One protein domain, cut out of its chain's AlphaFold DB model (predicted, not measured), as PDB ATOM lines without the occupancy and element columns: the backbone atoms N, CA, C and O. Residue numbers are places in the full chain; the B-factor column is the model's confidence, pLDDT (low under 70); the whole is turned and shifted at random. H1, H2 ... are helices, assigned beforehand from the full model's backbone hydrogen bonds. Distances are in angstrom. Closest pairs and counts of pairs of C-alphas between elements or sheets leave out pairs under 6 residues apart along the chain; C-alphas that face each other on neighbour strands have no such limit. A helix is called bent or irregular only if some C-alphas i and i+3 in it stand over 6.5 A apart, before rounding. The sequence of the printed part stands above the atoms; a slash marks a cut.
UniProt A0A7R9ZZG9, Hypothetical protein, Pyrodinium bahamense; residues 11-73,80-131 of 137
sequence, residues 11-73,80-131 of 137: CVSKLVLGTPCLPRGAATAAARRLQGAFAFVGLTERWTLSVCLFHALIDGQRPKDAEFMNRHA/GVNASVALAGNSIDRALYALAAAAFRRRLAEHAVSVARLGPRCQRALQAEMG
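AT A GLANCE: This is residues 11 to 73 and 80 to 131 of the 137 residues of the protein "Hypothetical protein" of Pyrodinium bahamense (UniProt A0A7R9ZZG9). One long helix, H6, spans between two groups of helices: H1 and H2 pack on it near its first residues, H2 side by side with it, while H3, H7 and H8 form a cluster at its other end, with short H4 on H3. Residues 80 to 89, which hold H5, stick out as a free arm. The printed part has 115 residues with eight named helices, H1 to H8 in chain order, and no named strand: all helix. It is only just compact, close to loose, with a radius of gyration of the C-alphas of 15.9 A and spans of 44 by 35 by 26 A.

IN THESE COORDINATES: H6, residues 91 to 110, is 28.8 A long and begins at C-alpha 91 (-38.793, -35.653, -57.778). H1 is residues 11 to 17, H2 26 to 36 (15.2 A), H3 44 to 58 (18.6 A), H4 65 to 68, H5 83 to 87, H7 112 to 117 and H8 120 to 130 (15.3 A), ending at C-alpha 130 (-61.341, -31.287, -41.726). H3 is irregular: C-alphas 45 and 48 are 8.7 A apart.

HOW THE PARTS SIT: H6 touches H2 at a shallow tilt of 14 degrees, the same way; the closest C-alphas, Ala 27 and Ile 92, are 5.6 A apart. With residues 92 to 96 alone it touches H1, closest at Ser 13 and Asp 93, C-alphas 5.7 A apart. H3, the hub, touches H4, H7 and H8; C-alphas 52 and 122, the closest of H3 and H8, are 5.8 A apart. H7 and H8 form a helical hairpin at 20 degrees. Every O i to N i+4 pair is within hydrogen-bond range in H1, H2, H5, H6, H7 and H8, against 9 of 11 in H3; H4 is too short for one.

THE WHOLE: Residues 74 to 79 are not printed; C-alphas 73 and 80 are 15.2 A apart across the cut. Of the links printed whole, none is long. Residues 80 to 88 have pLDDT under 70.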
ATOM      1  N   CYS A  11     -35.573 -26.758 -56.303       89.75
ATOM      2  CA  CYS A  11     -35.310 -25.491 -55.627       89.75
ATOM      3  C   CYS A  11     -35.730 -25.504 -54.160       89.75
ATOM      4  O   CYS A  11     -34.986 -25.006 -53.318       89.75
ATOM      5  N   VAL A  12     -36.888 -26.078 -53.827       92.00
ATOM      6  CA  VAL A  12     -37.366 -26.085 -52.437       92.00
ATOM      7  C   VAL A  12     -36.423 -26.911 -51.567       92.00
ATOM      8  O   VAL A  12     -36.034 -26.473 -50.487       92.00
ATOM      9  N   SER A  13     -35.967 -28.059 -52.063       94.50
ATOM     10  CA  SER A  13     -34.995 -28.905 -51.369       94.50
ATOM     11  C   SER A  13     -33.658 -28.193 -51.165       94.50
ATOM     12  O   SER A  13     -33.078 -28.282 -50.084       94.50
ATOM     13  N   LYS A  14     -33.182 -27.447 -52.172       93.94
ATOM     14  CA  LYS A  14     -31.970 -26.615 -52.072       93.94
ATOM     15  C   LYS A  14     -32.110 -25.535 -51.001       93.94
ATOM     16  O   LYS A  14     -31.206 -25.383 -50.184       93.94
ATOM     17  N   LEU A  15     -33.251 -24.841 -50.962       94.12
ATOM     18  CA  LEU A  15     -33.549 -23.814 -49.958       94.12
ATOM     19  C   LEU A  15     -33.626 -24.399 -48.549       94.12
ATOM     20  O   LEU A  15     -33.000 -23.874 -47.633       94.12
ATOM     21  N   VAL A  16     -34.336 -25.517 -48.379       95.31
ATOM     22  CA  VAL A  16     -34.438 -26.211 -47.089       95.31
ATOM     23  C   VAL A  16     -33.056 -26.606 -46.582       95.31
ATOM     24  O   VAL A  16     -32.757 -26.398 -45.408       95.31
ATOM     25  N   LEU A  17     -32.207 -27.144 -47.457       95.38
ATOM     26  CA  LEU A  17     -30.851 -27.569 -47.117       95.38
ATOM     27  C   LEU A  17     -29.838 -26.418 -47.028       95.38
ATOM     28  O   LEU A  17     -28.770 -26.622 -46.458       95.38
ATOM     29  N   GLY A  18     -30.150 -25.235 -47.567       93.81
ATOM     30  CA  GLY A  18     -29.229 -24.099 -47.629       93.81
ATOM     31  C   GLY A  18     -28.034 -24.323 -48.564       93.81
ATOM     32  O   GLY A  18     -26.943 -23.846 -48.273       93.81
ATOM     33  N   THR A  19     -28.211 -25.068 -49.660       90.50
ATOM     34  CA  THR A  19     -27.129 -25.405 -50.607       90.50
ATOM     35  C   THR A  19     -27.514 -25.080 -52.052       90.50
ATOM     36  O   THR A  19     -28.636 -25.386 -52.460       90.50
ATOM     37  N   PRO A  20     -26.602 -24.520 -52.874       84.69
ATOM     38  CA  PRO A  20     -26.874 -24.275 -54.294       84.69
ATOM     39  C   PRO A  20     -26.981 -25.577 -55.109       84.69
ATOM     40  O   PRO A  20     -27.668 -25.627 -56.136       84.69
ATOM     41  N   CYS A  21     -26.341 -26.651 -54.637       85.94
ATOM     42  CA  CYS A  21     -26.271 -27.951 -55.303       85.94
ATOM     43  C   CYS A  21     -26.746 -29.059 -54.358       85.94
ATOM     44  O   CYS A  21     -26.395 -29.071 -53.179       85.94
ATOM     45  N   LEU A  22     -27.535 -30.012 -54.860       88.62
ATOM     46  CA  LEU A  22     -28.028 -31.109 -54.028       88.62
ATOM     47  C   LEU A  22     -26.956 -32.193 -53.851       88.62
ATOM     48  O   LEU A  22     -26.517 -32.766 -54.849       88.62
ATOM     49  N   PRO A  23     -26.553 -32.514 -52.609       87.50
ATOM     50  CA  PRO A  23     -25.623 -33.605 -52.357       87.50
ATOM     51  C   PRO A  23     -26.297 -34.970 -52.560       87.50
ATOM     52  O   PRO A  23     -27.526 -35.094 -52.616       87.50
ATOM     53  N   ARG A  24     -25.492 -36.037 -52.588       89.69
ATOM     54  CA  ARG A  24     -26.022 -37.402 -52.431       89.69
ATOM     55  C   ARG A  24     -26.820 -37.491 -51.123       89.69
ATOM     56  O   ARG A  24     -26.417 -36.932 -50.108       89.69
ATOM     57  N   GLY A  25     -27.968 -38.170 -51.156       91.31
ATOM     58  CA  GLY A  25     -28.854 -38.282 -49.989       91.31
ATOM     59  C   GLY A  25     -29.665 -37.018 -49.662       91.31
ATOM     60  O   GLY A  25     -30.270 -36.951 -48.591       91.31
ATOM     61  N   ALA A  26     -29.721 -36.029 -50.566       93.56
ATOM     62  CA  ALA A  26     -30.461 -34.781 -50.358       93.56
ATOM     63  C   ALA A  26     -31.924 -34.982 -49.927       93.56
ATOM     64  O   ALA A  26     -32.401 -34.247 -49.068       93.56
ATOM     65  N   ALA A  27     -32.621 -35.987 -50.470       93.31
ATOM     66  CA  ALA A  27     -34.010 -36.272 -50.106       93.31
ATOM     67  C   ALA A  27     -34.168 -36.569 -48.605       93.31
ATOM     68  O   ALA A  27     -34.970 -35.932 -47.923       93.31
ATOM     69  N   THR A  28     -33.353 -37.482 -48.071       95.69
ATOM     70  CA  THR A  28     -33.357 -37.844 -46.647       95.69
ATOM     71  C   THR A  28     -32.946 -36.663 -45.771       95.69
ATOM     72  O   THR A  28     -33.570 -36.402 -44.742       95.69
ATOM     73  N   ALA A  29     -31.921 -35.913 -46.182       95.94
ATOM     74  CA  ALA A  29     -31.457 -34.747 -45.438       95.94
ATOM     75  C   ALA A  29     -32.528 -33.642 -45.372       95.94
ATOM     76  O   ALA A  29     -32.757 -33.076 -44.299       95.94
ATOM     77  N   ALA A  30     -33.208 -33.369 -46.489       96.31
ATOM     78  CA  ALA A  30     -34.264 -32.367 -46.567       96.31
ATOM     79  C   ALA A  30     -35.482 -32.784 -45.736       96.31
ATOM     80  O   ALA A  30     -35.999 -31.970 -44.977       96.31
ATOM     81  N   ALA A  31     -35.883 -34.059 -45.800       95.81
ATOM     82  CA  ALA A  31     -36.959 -34.609 -44.977       95.81
ATOM     83  C   ALA A  31     -36.670 -34.457 -43.474       95.81
ATOM     84  O   ALA A  31     -37.500 -33.927 -42.734       95.81
ATOM     85  N   ARG A  32     -35.464 -34.835 -43.031       96.06
ATOM     86  CA  ARG A  32     -35.044 -34.691 -41.628       96.06
ATOM     87  C   ARG A  32     -35.084 -33.233 -41.173       96.06
ATOM     88  O   ARG A  32     -35.550 -32.939 -40.076       96.06
ATOM     89  N   ARG A  33     -34.612 -32.311 -42.016       96.00
ATOM     90  CA  ARG A  33     -34.621 -30.878 -41.705       96.00
ATOM     91  C   ARG A  33     -36.043 -30.322 -41.659       96.00
ATOM     92  O   ARG A  33     -36.367 -29.606 -40.719       96.00
ATOM     93  N   LEU A  34     -36.903 -30.720 -42.598       95.38
ATOM     94  CA  LEU A  34     -38.323 -30.370 -42.606       95.38
ATOM     95  C   LEU A  34     -39.027 -30.794 -41.309       95.38
ATOM     96  O   LEU A  34     -39.815 -30.032 -40.756       95.38
ATOM     97  N   GLN A  35     -38.733 -31.999 -40.821       91.38
ATOM     98  CA  GLN A  35     -39.388 -32.568 -39.645       91.38
ATOM     99  C   GLN A  35     -38.841 -32.033 -38.317       91.38
ATOM    100  O   GLN A  35     -39.615 -31.897 -37.374       91.38
ATOM    101  N   GLY A  36     -37.536 -31.748 -38.231       91.56
ATOM    102  CA  GLY A  36     -36.876 -31.445 -36.956       91.56
ATOM    103  C   GLY A  36     -36.386 -30.009 -36.770       91.56
ATOM    104  O   GLY A  36     -36.192 -29.596 -35.634       91.56
ATOM    105  N   ALA A  37     -36.161 -29.246 -37.844       94.00
ATOM    106  CA  ALA A  37     -35.522 -27.926 -37.743       94.00
ATOM    107  C   ALA A  37     -36.496 -26.745 -37.862       94.00
ATOM    108  O   ALA A  37     -36.139 -25.631 -37.487       94.00
ATOM    109  N   PHE A  38     -37.705 -26.961 -38.389       94.00
ATOM    110  CA  PHE A  38     -38.700 -25.899 -38.540       94.00
ATOM    111  C   PHE A  38     -39.808 -26.024 -37.498       94.00
ATOM    112  O   PHE A  38     -40.550 -27.014 -37.473       94.00
ATOM    113  N   ALA A  39     -39.973 -24.960 -36.707       92.88
ATOM    114  CA  ALA A  39     -41.094 -24.804 -35.782       92.88
ATOM    115  C   ALA A  39     -42.445 -24.835 -36.520       92.88
ATOM    116  O   ALA A  39     -43.416 -25.407 -36.036       92.88
ATOM    117  N   PHE A  40     -42.485 -24.295 -37.740       95.12
ATOM    118  CA  PHE A  40     -43.678 -24.238 -38.571       95.12
ATOM    119  C   PHE A  40     -43.341 -24.444 -40.052       95.12
ATOM    120  O   PHE A  40     -42.297 -24.007 -40.532       95.12
ATOM    121  N   VAL A  41     -44.246 -25.107 -40.774       95.81
ATOM    122  CA  VAL A  41     -44.215 -25.260 -42.235       95.81
ATOM    123  C   VAL A  41     -45.641 -25.051 -42.732       95.81
ATOM    124  O   VAL A  41     -46.531 -25.785 -42.310       95.81
ATOM    125  N   GLY A  42     -45.848 -24.056 -43.594       96.00
ATOM    126  CA  GLY A  42     -47.140 -23.741 -44.207       96.00
ATOM    127  C   GLY A  42     -47.250 -24.226 -45.653       96.00
ATOM    128  O   GLY A  42     -46.261 -24.625 -46.267       96.00
ATOM    129  N   LEU A  43     -48.465 -24.159 -46.191       96.38
ATOM    130  CA  LEU A  43     -48.820 -24.514 -47.562       96.38
ATOM    131  C   LEU A  43     -49.542 -23.351 -48.248       96.38
ATOM    132  O   LEU A  43     -50.545 -22.842 -47.741       96.38
ATOM    133  N   THR A  44     -49.058 -22.946 -49.421       92.62
ATOM    134  CA  THR A  44     -49.571 -21.774 -50.146       92.62
ATOM    135  C   THR A  44     -51.016 -21.964 -50.600       92.62
ATOM    136  O   THR A  44     -51.844 -21.077 -50.428       92.62
ATOM    137  N   GLU A  45     -51.361 -23.144 -51.112       92.56
ATOM    138  CA  GLU A  45     -52.723 -23.508 -51.517       92.56
ATOM    139  C   GLU A  45     -53.693 -23.632 -50.333       92.56
ATOM    140  O   GLU A  45     -54.905 -23.696 -50.519       92.56
ATOM    141  N   ARG A  46     -53.168 -23.605 -49.104       95.56
ATOM    142  CA  ARG A  46     -53.927 -23.568 -47.848       95.56
ATOM    143  C   ARG A  46     -53.551 -22.329 -47.037       95.56
ATOM    144  O   ARG A  46     -53.371 -22.411 -45.820       95.56
ATOM    145  N   TRP A  47     -53.404 -21.185 -47.710       95.38
ATOM    146  CA  TRP A  47     -52.871 -19.948 -47.128       95.38
ATOM    147  C   TRP A  47     -53.550 -19.560 -45.812       95.38
ATOM    148  O   TRP A  47     -52.885 -19.415 -44.789       95.38
ATOM    149  N   THR A  48     -54.884 -19.477 -45.809       96.88
ATOM    150  CA  THR A  48     -55.665 -19.103 -44.622       96.88
ATOM    151  C   THR A  48     -55.364 -20.007 -43.428       96.88
ATOM    152  O   THR A  48     -55.135 -19.513 -42.329       96.88
ATOM    153  N   LEU A  49     -55.315 -21.327 -43.638       97.44
ATOM    154  CA  LEU A  49     -54.990 -22.281 -42.575       97.44
ATOM    155  C   LEU A  49     -53.537 -22.197 -42.135       97.44
ATOM    156  O   LEU A  49     -53.258 -22.378 -40.956       97.44
ATOM    157  N   SER A  50     -52.623 -21.907 -43.055       97.81
ATOM    158  CA  SER A  50     -51.211 -21.721 -42.729       97.81
ATOM    159  C   SER A  50     -51.010 -20.533 -41.796       97.81
ATOM    160  O   SER A  50     -50.341 -20.678 -40.779       97.81
ATOM    161  N   VAL A  51     -51.652 -19.398 -42.084       97.69
ATOM    162  CA  VAL A  51     -51.629 -18.217 -41.207       97.69
ATOM    163  C   VAL A  51     -52.222 -18.553 -39.834       97.69
ATOM    164  O   VAL A  51     -51.600 -18.298 -38.809       97.69
ATOM    165  N   CYS A  52     -53.394 -19.190 -39.793       98.12
ATOM    166  CA  CYS A  52     -54.031 -19.538 -38.523       98.12
ATOM    167  C   CYS A  52     -53.211 -20.546 -37.699       98.12
ATOM    168  O   CYS A  52     -53.078 -20.380 -36.490       98.12
ATOM    169  N   LEU A  53     -52.640 -21.575 -38.331       97.81
ATOM    170  CA  LEU A  53     -51.789 -22.547 -37.644       97.81
ATOM    171  C   LEU A  53     -50.499 -21.898 -37.133       97.81
ATOM    172  O   LEU A  53     -50.070 -22.214 -36.029       97.81
ATOM    173  N   PHE A  54     -49.902 -20.981 -37.896       98.00
ATOM    174  CA  PHE A  54     -48.727 -20.235 -37.451       98.00
ATOM    175  C   PHE A  54     -49.004 -19.488 -36.141       98.00
ATOM    176  O   PHE A  54     -48.300 -19.702 -35.157       98.00
ATOM    177  N   HIS A  55     -50.073 -18.693 -36.092       98.00
ATOM    178  CA  HIS A  55     -50.457 -17.988 -34.869       98.00
ATOM    179  C   HIS A  55     -50.790 -18.947 -33.723       98.00
ATOM    180  O   HIS A  55     -50.346 -18.739 -32.598       98.00
ATOM    181  N   ALA A  56     -51.489 -20.053 -33.998       97.56
ATOM    182  CA  ALA A  56     -51.804 -21.053 -32.978       97.56
ATOM    183  C   ALA A  56     -50.555 -21.704 -32.352       97.56
ATOM    184  O   ALA A  56     -50.613 -22.125 -31.199       97.56
ATOM    185  N   LEU A  57     -49.452 -21.801 -33.102       96.00
ATOM    186  CA  LEU A  57     -48.193 -22.397 -32.646       96.00
ATOM    187  C   LEU A  57     -47.252 -21.401 -31.962       96.00
ATOM    188  O   LEU A  57     -46.488 -21.810 -31.092       96.00
ATOM    189  N   ILE A  58     -47.248 -20.135 -32.389       94.62
ATOM    190  CA  ILE A  58     -46.192 -19.183 -32.020       94.62
ATOM    191  C   ILE A  58     -46.638 -18.183 -30.950       94.62
ATOM    192  O   ILE A  58     -45.906 -17.986 -29.983       94.62
ATOM    193  N   ASP A  59     -47.800 -17.542 -31.101       91.69
ATOM    194  CA  ASP A  59     -48.186 -16.398 -30.252       91.69
ATOM    195  C   ASP A  59     -49.610 -16.466 -29.669       91.69
ATOM    196  O   ASP A  59     -49.950 -15.701 -28.761       91.69
ATOM    197  N   GLY A  60     -50.452 -17.373 -30.171       92.94
ATOM    198  CA  GLY A  60     -51.858 -17.515 -29.794       92.94
ATOM    199  C   GLY A  60     -52.731 -16.308 -30.149       92.94
ATOM    200  O   GLY A  60     -53.881 -16.243 -29.715       92.94
ATOM    201  N   GLN A  61     -52.208 -15.341 -30.905       95.81
ATOM    202  CA  GLN A  61     -52.910 -14.109 -31.230       95.81
ATOM    203  C   GLN A  61     -53.823 -14.295 -32.432       95.81
ATOM    204  O   GLN A  61     -53.569 -15.073 -33.348       95.81
ATOM    205  N   ARG A  62     -54.911 -13.528 -32.452       96.88
ATOM    206  CA  ARG A  62     -55.796 -13.498 -33.611       96.88
ATOM    207  C   ARG A  62     -55.050 -12.909 -34.821       96.88
ATOM    208  O   ARG A  62     -54.558 -11.783 -34.714       96.88
ATOM    209  N   PRO A  63     -55.047 -13.596 -35.980       97.38
ATOM    210  CA  PRO A  63     -54.444 -13.053 -37.189       97.38
ATOM    211  C   PRO A  63     -55.151 -11.772 -37.646       97.38
ATOM    212  O   PRO A  63     -56.379 -11.646 -37.544       97.38
ATOM    213  N   LYS A  64     -54.387 -10.838 -38.206       96.12
ATOM    214  CA  LYS A  64     -54.883  -9.582 -38.774       96.12
ATOM    215  C   LYS A  64     -55.401  -9.804 -40.191       96.12
ATOM    216  O   LYS A  64     -54.878 -10.611 -40.955       96.12
ATOM    217  N   ASP A  65     -56.397  -9.019 -40.597       94.12
ATOM    218  CA  ASP A  65     -56.998  -9.154 -41.932       94.12
ATOM    219  C   ASP A  65     -56.000  -8.959 -43.080       94.12
ATOM    220  O   ASP A  65     -56.082  -9.648 -44.098       94.12
ATOM    221  N   ALA A  66     -55.014  -8.083 -42.886       94.31
ATOM    222  CA  ALA A  66     -53.973  -7.799 -43.867       94.31
ATOM    223  C   ALA A  66     -53.109  -9.021 -44.237       94.31
ATOM    224  O   ALA A  66     -52.527  -9.034 -45.320       94.31
ATOM    225  N   GLU A  67     -53.033 -10.036 -43.372       94.38
ATOM    226  CA  GLU A  67     -52.216 -11.246 -43.563       94.38
ATOM    227  C   GLU A  67     -52.873 -12.250 -44.522       94.38
ATOM    228  O   GLU A  67     -52.217 -13.127 -45.080       94.38
ATOM    229  N   PHE A  68     -54.172 -12.094 -44.775       94.50
ATOM    230  CA  PHE A  68     -54.921 -12.921 -45.722       94.50
ATOM    231  C   PHE A  68     -55.028 -12.288 -47.112       94.50
ATOM    232  O   PHE A  68     -55.600 -12.888 -48.021       94.50
ATOM    233  N   MET A  69     -54.508 -11.072 -47.290       89.56
ATOM    234  CA  MET A  69     -54.576 -10.367 -48.564       89.56
ATOM    235  C   MET A  69     -53.539 -10.909 -49.546       89.56
ATOM    236  O   MET A  69     -52.345 -10.945 -49.250       89.56
ATOM    237  N   ASN A  70     -53.978 -11.237 -50.761       85.00
ATOM    238  CA  ASN A  70     -53.059 -11.534 -51.851       85.00
ATOM    239  C   ASN A  70     -52.455 -10.232 -52.402       85.00
ATOM    240  O   ASN A  70     -53.091  -9.525 -53.181       85.00
ATOM    241  N   ARG A  71     -51.220  -9.918 -52.000       83.88
ATOM    242  CA  ARG A  71     -50.470  -8.741 -52.485       83.88
ATOM    243  C   ARG A  71     -49.669  -9.004 -53.761       83.88
ATOM    244  O   ARG A  71     -49.106  -8.075 -54.329       83.88
ATOM    245  N   HIS A  72     -49.639 -10.251 -54.219       76.38
ATOM    246  CA  HIS A  72     -48.926 -10.685 -55.415       76.38
ATOM    247  C   HIS A  72     -49.897 -11.401 -56.354       76.38
ATOM    248  O   HIS A  72     -49.709 -12.564 -56.710       76.38
ATOM    249  N   ALA A  73     -50.971 -10.702 -56.730       75.12
ATOM    250  CA  ALA A  73     -51.913 -11.210 -57.711       75.12
ATOM    251  C   ALA A  73     -51.176 -11.437 -59.038       75.12
ATOM    252  O   ALA A  73     -50.697 -10.500 -59.675       75.12
ATOM    253  N   GLY A  80     -49.561 -20.204 -69.449       54.41
ATOM    254  CA  GLY A  80     -49.635 -21.461 -68.720       54.41
ATOM    255  C   GLY A  80     -48.356 -22.260 -68.936       54.41
ATOM    256  O   GLY A  80     -48.055 -22.703 -70.045       54.41
ATOM    257  N   VAL A  81     -47.566 -22.431 -67.879       58.72
ATOM    258  CA  VAL A  81     -46.421 -23.334 -67.933       58.72
ATOM    259  C   VAL A  81     -46.985 -24.744 -68.029       58.72
ATOM    260  O   VAL A  81     -47.783 -25.144 -67.186       58.72
ATOM    261  N   ASN A  82     -46.580 -25.504 -69.049       57.97
ATOM    262  CA  ASN A  82     -46.970 -26.904 -69.146       57.97
ATOM    263  C   ASN A  82     -46.508 -27.642 -67.875       57.97
ATOM    264  O   ASN A  82     -45.306 -27.802 -67.643       57.97
ATOM    265  N   ALA A  83     -47.468 -28.043 -67.037       58.41
ATOM    266  CA  ALA A  83     -47.212 -28.592 -65.710       58.41
ATOM    267  C   ALA A  83     -46.350 -29.860 -65.772       58.41
ATOM    268  O   ALA A  83     -45.505 -30.071 -64.906       58.41
ATOM    269  N   SER A  84     -46.485 -30.669 -66.826       56.84
ATOM    270  CA  SER A  84     -45.673 -31.878 -67.003       56.84
ATOM    271  C   SER A  84     -44.190 -31.558 -67.232       56.84
ATOM    272  O   SER A  84     -43.327 -32.237 -66.679       56.84
ATOM    273  N   VAL A  85     -43.882 -30.468 -67.941       58.22
ATOM    274  CA  VAL A  85     -42.507 -29.978 -68.147       58.22
ATOM    275  C   VAL A  85     -41.953 -29.334 -66.873       58.22
ATOM    276  O   VAL A  85     -40.798 -29.566 -66.529       58.22
ATOM    277  N   ALA A  86     -42.771 -28.576 -66.136       59.31
ATOM    278  CA  ALA A  86     -42.366 -27.972 -64.862       59.31
ATOM    279  C   ALA A  86     -42.116 -29.009 -63.754       59.31
ATOM    280  O   ALA A  86     -41.346 -28.762 -62.831       59.31
ATOM    281  N   LEU A  87     -42.755 -30.176 -63.825       62.69
ATOM    282  CA  LEU A  87     -42.596 -31.245 -62.842       62.69
ATOM    283  C   LEU A  87     -41.468 -32.226 -63.214       62.69
ATOM    284  O   LEU A  87     -40.968 -32.946 -62.344       62.69
ATOM    285  N   ALA A  88     -41.030 -32.274 -64.472       65.94
ATOM    286  CA  ALA A  88     -39.928 -33.137 -64.890       65.94
ATOM    287  C   ALA A  88     -38.618 -32.761 -64.160       65.94
ATOM    288  O   ALA A  88     -38.151 -31.626 -64.215       65.94
ATOM    289  N   GLY A  89     -38.017 -33.719 -63.444       73.81
ATOM    290  CA  GLY A  89     -36.772 -33.514 -62.685       73.81
ATOM    291  C   GLY A  89     -36.920 -32.935 -61.266       73.81
ATOM    292  O   GLY A  89     -35.909 -32.770 -60.586       73.81
ATOM    293  N   ASN A  90     -38.149 -32.692 -60.789       84.19
ATOM    294  CA  ASN A  90     -38.459 -32.184 -59.438       84.19
ATOM    295  C   ASN A  90     -38.907 -33.288 -58.457       84.19
ATOM    296  O   ASN A  90     -39.791 -33.088 -57.625       84.19
ATOM    297  N   SER A  91     -38.359 -34.501 -58.582       89.06
ATOM    298  CA  SER A  91     -38.793 -35.653 -57.778       89.06
ATOM    299  C   SER A  91     -38.542 -35.475 -56.280       89.06
ATOM    300  O   SER A  91     -39.367 -35.920 -55.485       89.06
ATOM    301  N   ILE A  92     -37.451 -34.803 -55.900       92.50
ATOM    302  CA  ILE A  92     -37.115 -34.573 -54.493       92.50
ATOM    303  C   ILE A  92     -38.068 -33.532 -53.906       92.50
ATOM    304  O   ILE A  92     -38.644 -33.784 -52.853       92.50
ATOM    305  N   ASP A  93     -38.327 -32.434 -54.621       92.56
ATOM    306  CA  ASP A  93     -39.304 -31.427 -54.180       92.56
ATOM    307  C   ASP A  93     -40.712 -32.013 -54.053       92.56
ATOM    308  O   ASP A  93     -41.397 -31.731 -53.074       92.56
ATOM    309  N   ARG A  94     -41.138 -32.883 -54.981       91.38
ATOM    310  CA  ARG A  94     -42.431 -33.579 -54.862       91.38
ATOM    311  C   ARG A  94     -42.512 -34.441 -53.607       91.38
ATOM    312  O   ARG A  94     -43.508 -34.381 -52.891       91.38
ATOM    313  N   ALA A  95     -41.478 -35.239 -53.341       93.31
ATOM    314  CA  ALA A  95     -41.428 -36.078 -52.147       93.31
ATOM    315  C   ALA A  95     -41.417 -35.225 -50.868       93.31
ATOM    316  O   ALA A  95     -42.149 -35.507 -49.920       93.31
ATOM    317  N   LEU A  96     -40.635 -34.144 -50.863       95.69
ATOM    318  CA  LEU A  96     -40.542 -33.218 -49.742       95.69
ATOM    319  C   LEU A  96     -41.868 -32.491 -49.490       95.69
ATOM    320  O   LEU A  96     -42.284 -32.376 -48.341       95.69
ATOM    321  N   TYR A  97     -42.562 -32.058 -50.542       95.31
ATOM    322  CA  TYR A  97     -43.882 -31.443 -50.442       95.31
ATOM    323  C   TYR A  97     -44.928 -32.426 -49.901       95.31
ATOM    324  O   TYR A  97     -45.703 -32.063 -49.022       95.31
ATOM    325  N   ALA A  98     -44.924 -33.689 -50.342       95.25
ATOM    326  CA  ALA A  98     -45.822 -34.706 -49.789       95.25
ATOM    327  C   ALA A  98     -45.604 -34.899 -48.274       95.25
ATOM    328  O   ALA A  98     -46.568 -34.974 -47.506       95.25
ATOM    329  N   LEU A  99     -44.342 -34.907 -47.830       96.25
ATOM    330  CA  LEU A  99     -43.993 -34.939 -46.406       96.25
ATOM    331  C   LEU A  99     -44.438 -33.665 -45.674       96.25
ATOM    332  O   LEU A  99     -44.992 -33.761 -44.578       96.25
ATOM    333  N   ALA A 100     -44.244 -32.492 -46.282       97.00
ATOM    334  CA  ALA A 100     -44.701 -31.211 -45.752       97.00
ATOM    335  C   ALA A 100     -46.218 -31.206 -45.546       97.00
ATOM    336  O   ALA A 100     -46.692 -30.863 -44.466       97.00
ATOM    337  N   ALA A 101     -46.980 -31.665 -46.538       96.38
ATOM    338  CA  ALA A 101     -48.434 -31.711 -46.485       96.38
ATOM    339  C   ALA A 101     -48.962 -32.716 -45.457       96.38
ATOM    340  O   ALA A 101     -49.954 -32.452 -44.774       96.38
ATOM    341  N   ALA A 102     -48.297 -33.861 -45.295       95.38
ATOM    342  CA  ALA A 102     -48.613 -34.797 -44.221       95.38
ATOM    343  C   ALA A 102     -48.325 -34.194 -42.834       95.38
ATOM    344  O   ALA A 102     -49.166 -34.280 -41.940       95.38
ATOM    345  N   ALA A 103     -47.171 -33.541 -42.659       94.81
ATOM    346  CA  ALA A 103     -46.812 -32.878 -41.406       94.81
ATOM    347  C   ALA A 103     -47.752 -31.707 -41.074       94.81
ATOM    348  O   ALA A 103     -48.151 -31.557 -39.922       94.81
ATOM    349  N   PHE A 104     -48.141 -30.921 -42.077       96.56
ATOM    350  CA  PHE A 104     -49.094 -29.823 -41.945       96.56
ATOM    351  C   PHE A 104     -50.460 -30.318 -41.468       96.56
ATOM    352  O   PHE A 104     -50.978 -29.814 -40.478       96.56
ATOM    353  N   ARG A 105     -51.018 -31.353 -42.115       95.44
ATOM    354  CA  ARG A 105     -52.300 -31.950 -41.700       95.44
ATOM    355  C   ARG A 105     -52.250 -32.506 -40.279       95.44
ATOM    356  O   ARG A 105     -53.195 -32.308 -39.526       95.44
ATOM    357  N   ARG A 106     -51.147 -33.161 -39.903       94.56
ATOM    358  CA  ARG A 106     -50.962 -33.662 -38.537       94.56
ATOM    359  C   ARG A 106     -50.961 -32.519 -37.517       94.56
ATOM    360  O   ARG A 106     -51.737 -32.562 -36.573       94.56
ATOM    361  N   ARG A 107     -50.167 -31.470 -37.754       95.44
ATOM    362  CA  ARG A 107     -50.101 -30.288 -36.875       95.44
ATOM    363  C   ARG A 107     -51.439 -29.547 -36.801       95.44
ATOM    364  O   ARG A 107     -51.823 -29.088 -35.735       95.44
ATOM    365  N   LEU A 108     -52.178 -29.460 -37.909       95.69
ATOM    366  CA  LEU A 108     -53.540 -28.921 -37.899       95.69
ATOM    367  C   LEU A 108     -54.465 -29.721 -36.981       95.69
ATOM    368  O   LEU A 108     -55.207 -29.114 -36.219       95.69
ATOM    369  N   ALA A 109     -54.416 -31.053 -37.039       95.06
ATOM    370  CA  ALA A 109     -55.228 -31.900 -36.173       95.06
ATOM    371  C   ALA A 109     -54.836 -31.746 -34.693       95.06
ATOM    372  O   ALA A 109     -55.710 -31.577 -33.848       95.06
ATOM    373  N   GLU A 110     -53.535 -31.728 -34.391       95.44
ATOM    374  CA  GLU A 110     -53.002 -31.523 -33.034       95.44
ATOM    375  C   GLU A 110     -53.432 -30.171 -32.431       95.44
ATOM    376  O   GLU A 110     -53.684 -30.078 -31.232       95.44
ATOM    377  N   HIS A 111     -53.566 -29.130 -33.260       96.50
ATOM    378  CA  HIS A 111     -53.865 -27.761 -32.824       96.50
ATOM    379  C   HIS A 111     -55.250 -27.252 -33.259       96.50
ATOM    380  O   HIS A 111     -55.496 -26.042 -33.237       96.50
ATOM    381  N   ALA A 112     -56.170 -28.147 -33.625       95.75
ATOM    382  CA  ALA A 112     -57.477 -27.799 -34.191       95.75
ATOM    383  C   ALA A 112     -58.271 -26.827 -33.298       95.75
ATOM    384  O   ALA A 112     -58.778 -25.806 -33.767       95.75
ATOM    385  N   VAL A 113     -58.313 -27.094 -31.989       95.31
ATOM    386  CA  VAL A 113     -59.019 -26.251 -31.009       95.31
ATOM    387  C   VAL A 113     -58.402 -24.854 -30.926       95.31
ATOM    388  O   VAL A 113     -59.129 -23.859 -30.946       95.31
ATOM    389  N   SER A 114     -57.070 -24.764 -30.866       96.62
ATOM    390  CA  SER A 114     -56.365 -23.480 -30.831       96.62
ATOM    391  C   SER A 114     -56.644 -22.675 -32.095       96.62
ATOM    392  O   SER A 114     -57.038 -21.518 -31.998       96.62
ATOM    393  N   VAL A 115     -56.548 -23.304 -33.271       97.12
ATOM    394  CA  VAL A 115     -56.843 -22.676 -34.568       97.12
ATOM    395  C   VAL A 115     -58.278 -22.146 -34.626       97.12
ATOM    396  O   VAL A 115     -58.497 -21.017 -35.066       97.12
ATOM    397  N   ALA A 116     -59.261 -22.920 -34.164       95.69
ATOM    398  CA  ALA A 116     -60.663 -22.512 -34.188       95.69
ATOM    399  C   ALA A 116     -60.938 -21.276 -33.316       95.69
ATOM    400  O   ALA A 116     -61.706 -20.396 -33.708       95.69
ATOM    401  N   ARG A 117     -60.271 -21.173 -32.160       95.75
ATOM    402  CA  ARG A 117     -60.437 -20.064 -31.206       95.75
ATOM    403  C   ARG A 117     -59.834 -18.741 -31.678       95.75
ATOM    404  O   ARG A 117     -60.218 -17.695 -31.163       95.75
ATOM    405  N   LEU A 118     -58.961 -18.753 -32.689       96.19
ATOM    406  CA  LEU A 118     -58.370 -17.530 -33.253       96.19
ATOM    407  C   LEU A 118     -59.381 -16.649 -33.999       96.19
ATOM    408  O   LEU A 118     -59.085 -15.502 -34.328       96.19
ATOM    409  N   GLY A 119     -60.582 -17.162 -34.270       95.38
ATOM    410  CA  GLY A 119     -61.701 -16.378 -34.770       95.38
ATOM    411  C   GLY A 119     -62.392 -16.994 -35.985       95.38
ATOM    412  O   GLY A 119     -61.978 -18.028 -36.517       95.38
ATOM    413  N   PRO A 120     -63.443 -16.327 -36.487       95.25
ATOM    414  CA  PRO A 120     -64.391 -16.934 -37.416       95.25
ATOM    415  C   PRO A 120     -63.779 -17.299 -38.776       95.25
ATOM    416  O   PRO A 120     -64.221 -18.253 -39.411       95.25
ATOM    417  N   ARG A 121     -62.749 -16.574 -39.243       95.81
ATOM    418  CA  ARG A 121     -62.042 -16.927 -40.487       95.81
ATOM    419  C   ARG A 121     -61.255 -18.234 -40.330       95.81
ATOM    420  O   ARG A 121     -61.344 -19.084 -41.211       95.81
ATOM    421  N   CYS A 122     -60.542 -18.403 -39.217       96.62
ATOM    422  CA  CYS A 122     -59.773 -19.614 -38.932       96.62
ATOM    423  C   CYS A 122     -60.679 -20.821 -38.689       96.62
ATOM    424  O   CYS A 122     -60.442 -21.882 -39.261       96.62
ATOM    425  N   GLN A 123     -61.770 -20.639 -37.940       95.50
ATOM    426  CA  GLN A 123     -62.768 -21.683 -37.715       95.50
ATOM    427  C   GLN A 123     -63.371 -22.202 -39.027       95.50
ATOM    428  O   GLN A 123     -63.385 -23.407 -39.260       95.50
ATOM    429  N   ARG A 124     -63.814 -21.306 -39.921       95.44
ATOM    430  CA  ARG A 124     -64.373 -21.715 -41.222       95.44
ATOM    431  C   ARG A 124     -63.349 -22.423 -42.103       95.44
ATOM    432  O   ARG A 124     -63.687 -23.399 -42.764       95.44
ATOM    433  N   ALA A 125     -62.107 -21.944 -42.115       94.88
ATOM    434  CA  ALA A 125     -61.044 -22.579 -42.888       94.88
ATOM    435  C   ALA A 125     -60.741 -23.996 -42.368       94.88
ATOM    436  O   ALA A 125     -60.550 -24.912 -43.164       94.88
ATOM    437  N   LEU A 126     -60.767 -24.193 -41.046       95.12
ATOM    438  CA  LEU A 126     -60.582 -25.501 -40.417       95.12
ATOM    439  C   LEU A 126     -61.727 -26.462 -40.755       95.12
ATOM    440  O   LEU A 126     -61.473 -27.605 -41.125       95.12
ATOM    441  N   GLN A 127     -62.973 -25.983 -40.702       93.00
ATOM    442  CA  GLN A 127     -64.157 -26.754 -41.101       93.00
ATOM    443  C   GLN A 127     -64.090 -27.209 -42.558       93.00
ATOM    444  O   GLN A 127     -64.436 -28.349 -42.857       93.00
ATOM    445  N   ALA A 128     -63.636 -26.332 -43.457       92.06
ATOM    446  CA  ALA A 128     -63.515 -26.649 -44.876       92.06
ATOM    447  C   ALA A 128     -62.475 -27.748 -45.158       92.06
ATOM    448  O   ALA A 128     -62.657 -28.526 -46.088       92.06
ATOM    449  N   GLU A 129     -61.404 -27.833 -44.362       90.31
ATOM    450  CA  GLU A 129     -60.345 -28.837 -44.540       90.31
ATOM    451  C   GLU A 129     -60.640 -30.157 -43.814       90.31
ATOM    452  O   GLU A 129     -60.357 -31.224 -44.353       90.31
ATOM    453  N   MET A 130     -61.182 -30.108 -42.593       83.50
ATOM    454  CA  MET A 130     -61.341 -31.287 -41.726       83.50
ATOM    455  C   MET A 130     -62.774 -31.834 -41.671       83.50
ATOM    456  O   MET A 130     -63.018 -32.850 -41.020       83.50
ATOM    457  N   GLY A 131     -63.734 -31.171 -42.319       73.88
ATOM    458  CA  GLY A 131     -65.150 -31.521 -42.252       73.88
ATOM    459  C   GLY A 131     -65.826 -31.129 -40.924       73.88
ATOM    460  O   GLY A 131     -65.168 -30.719 -39.963       73.88
TER     461      GLY A 131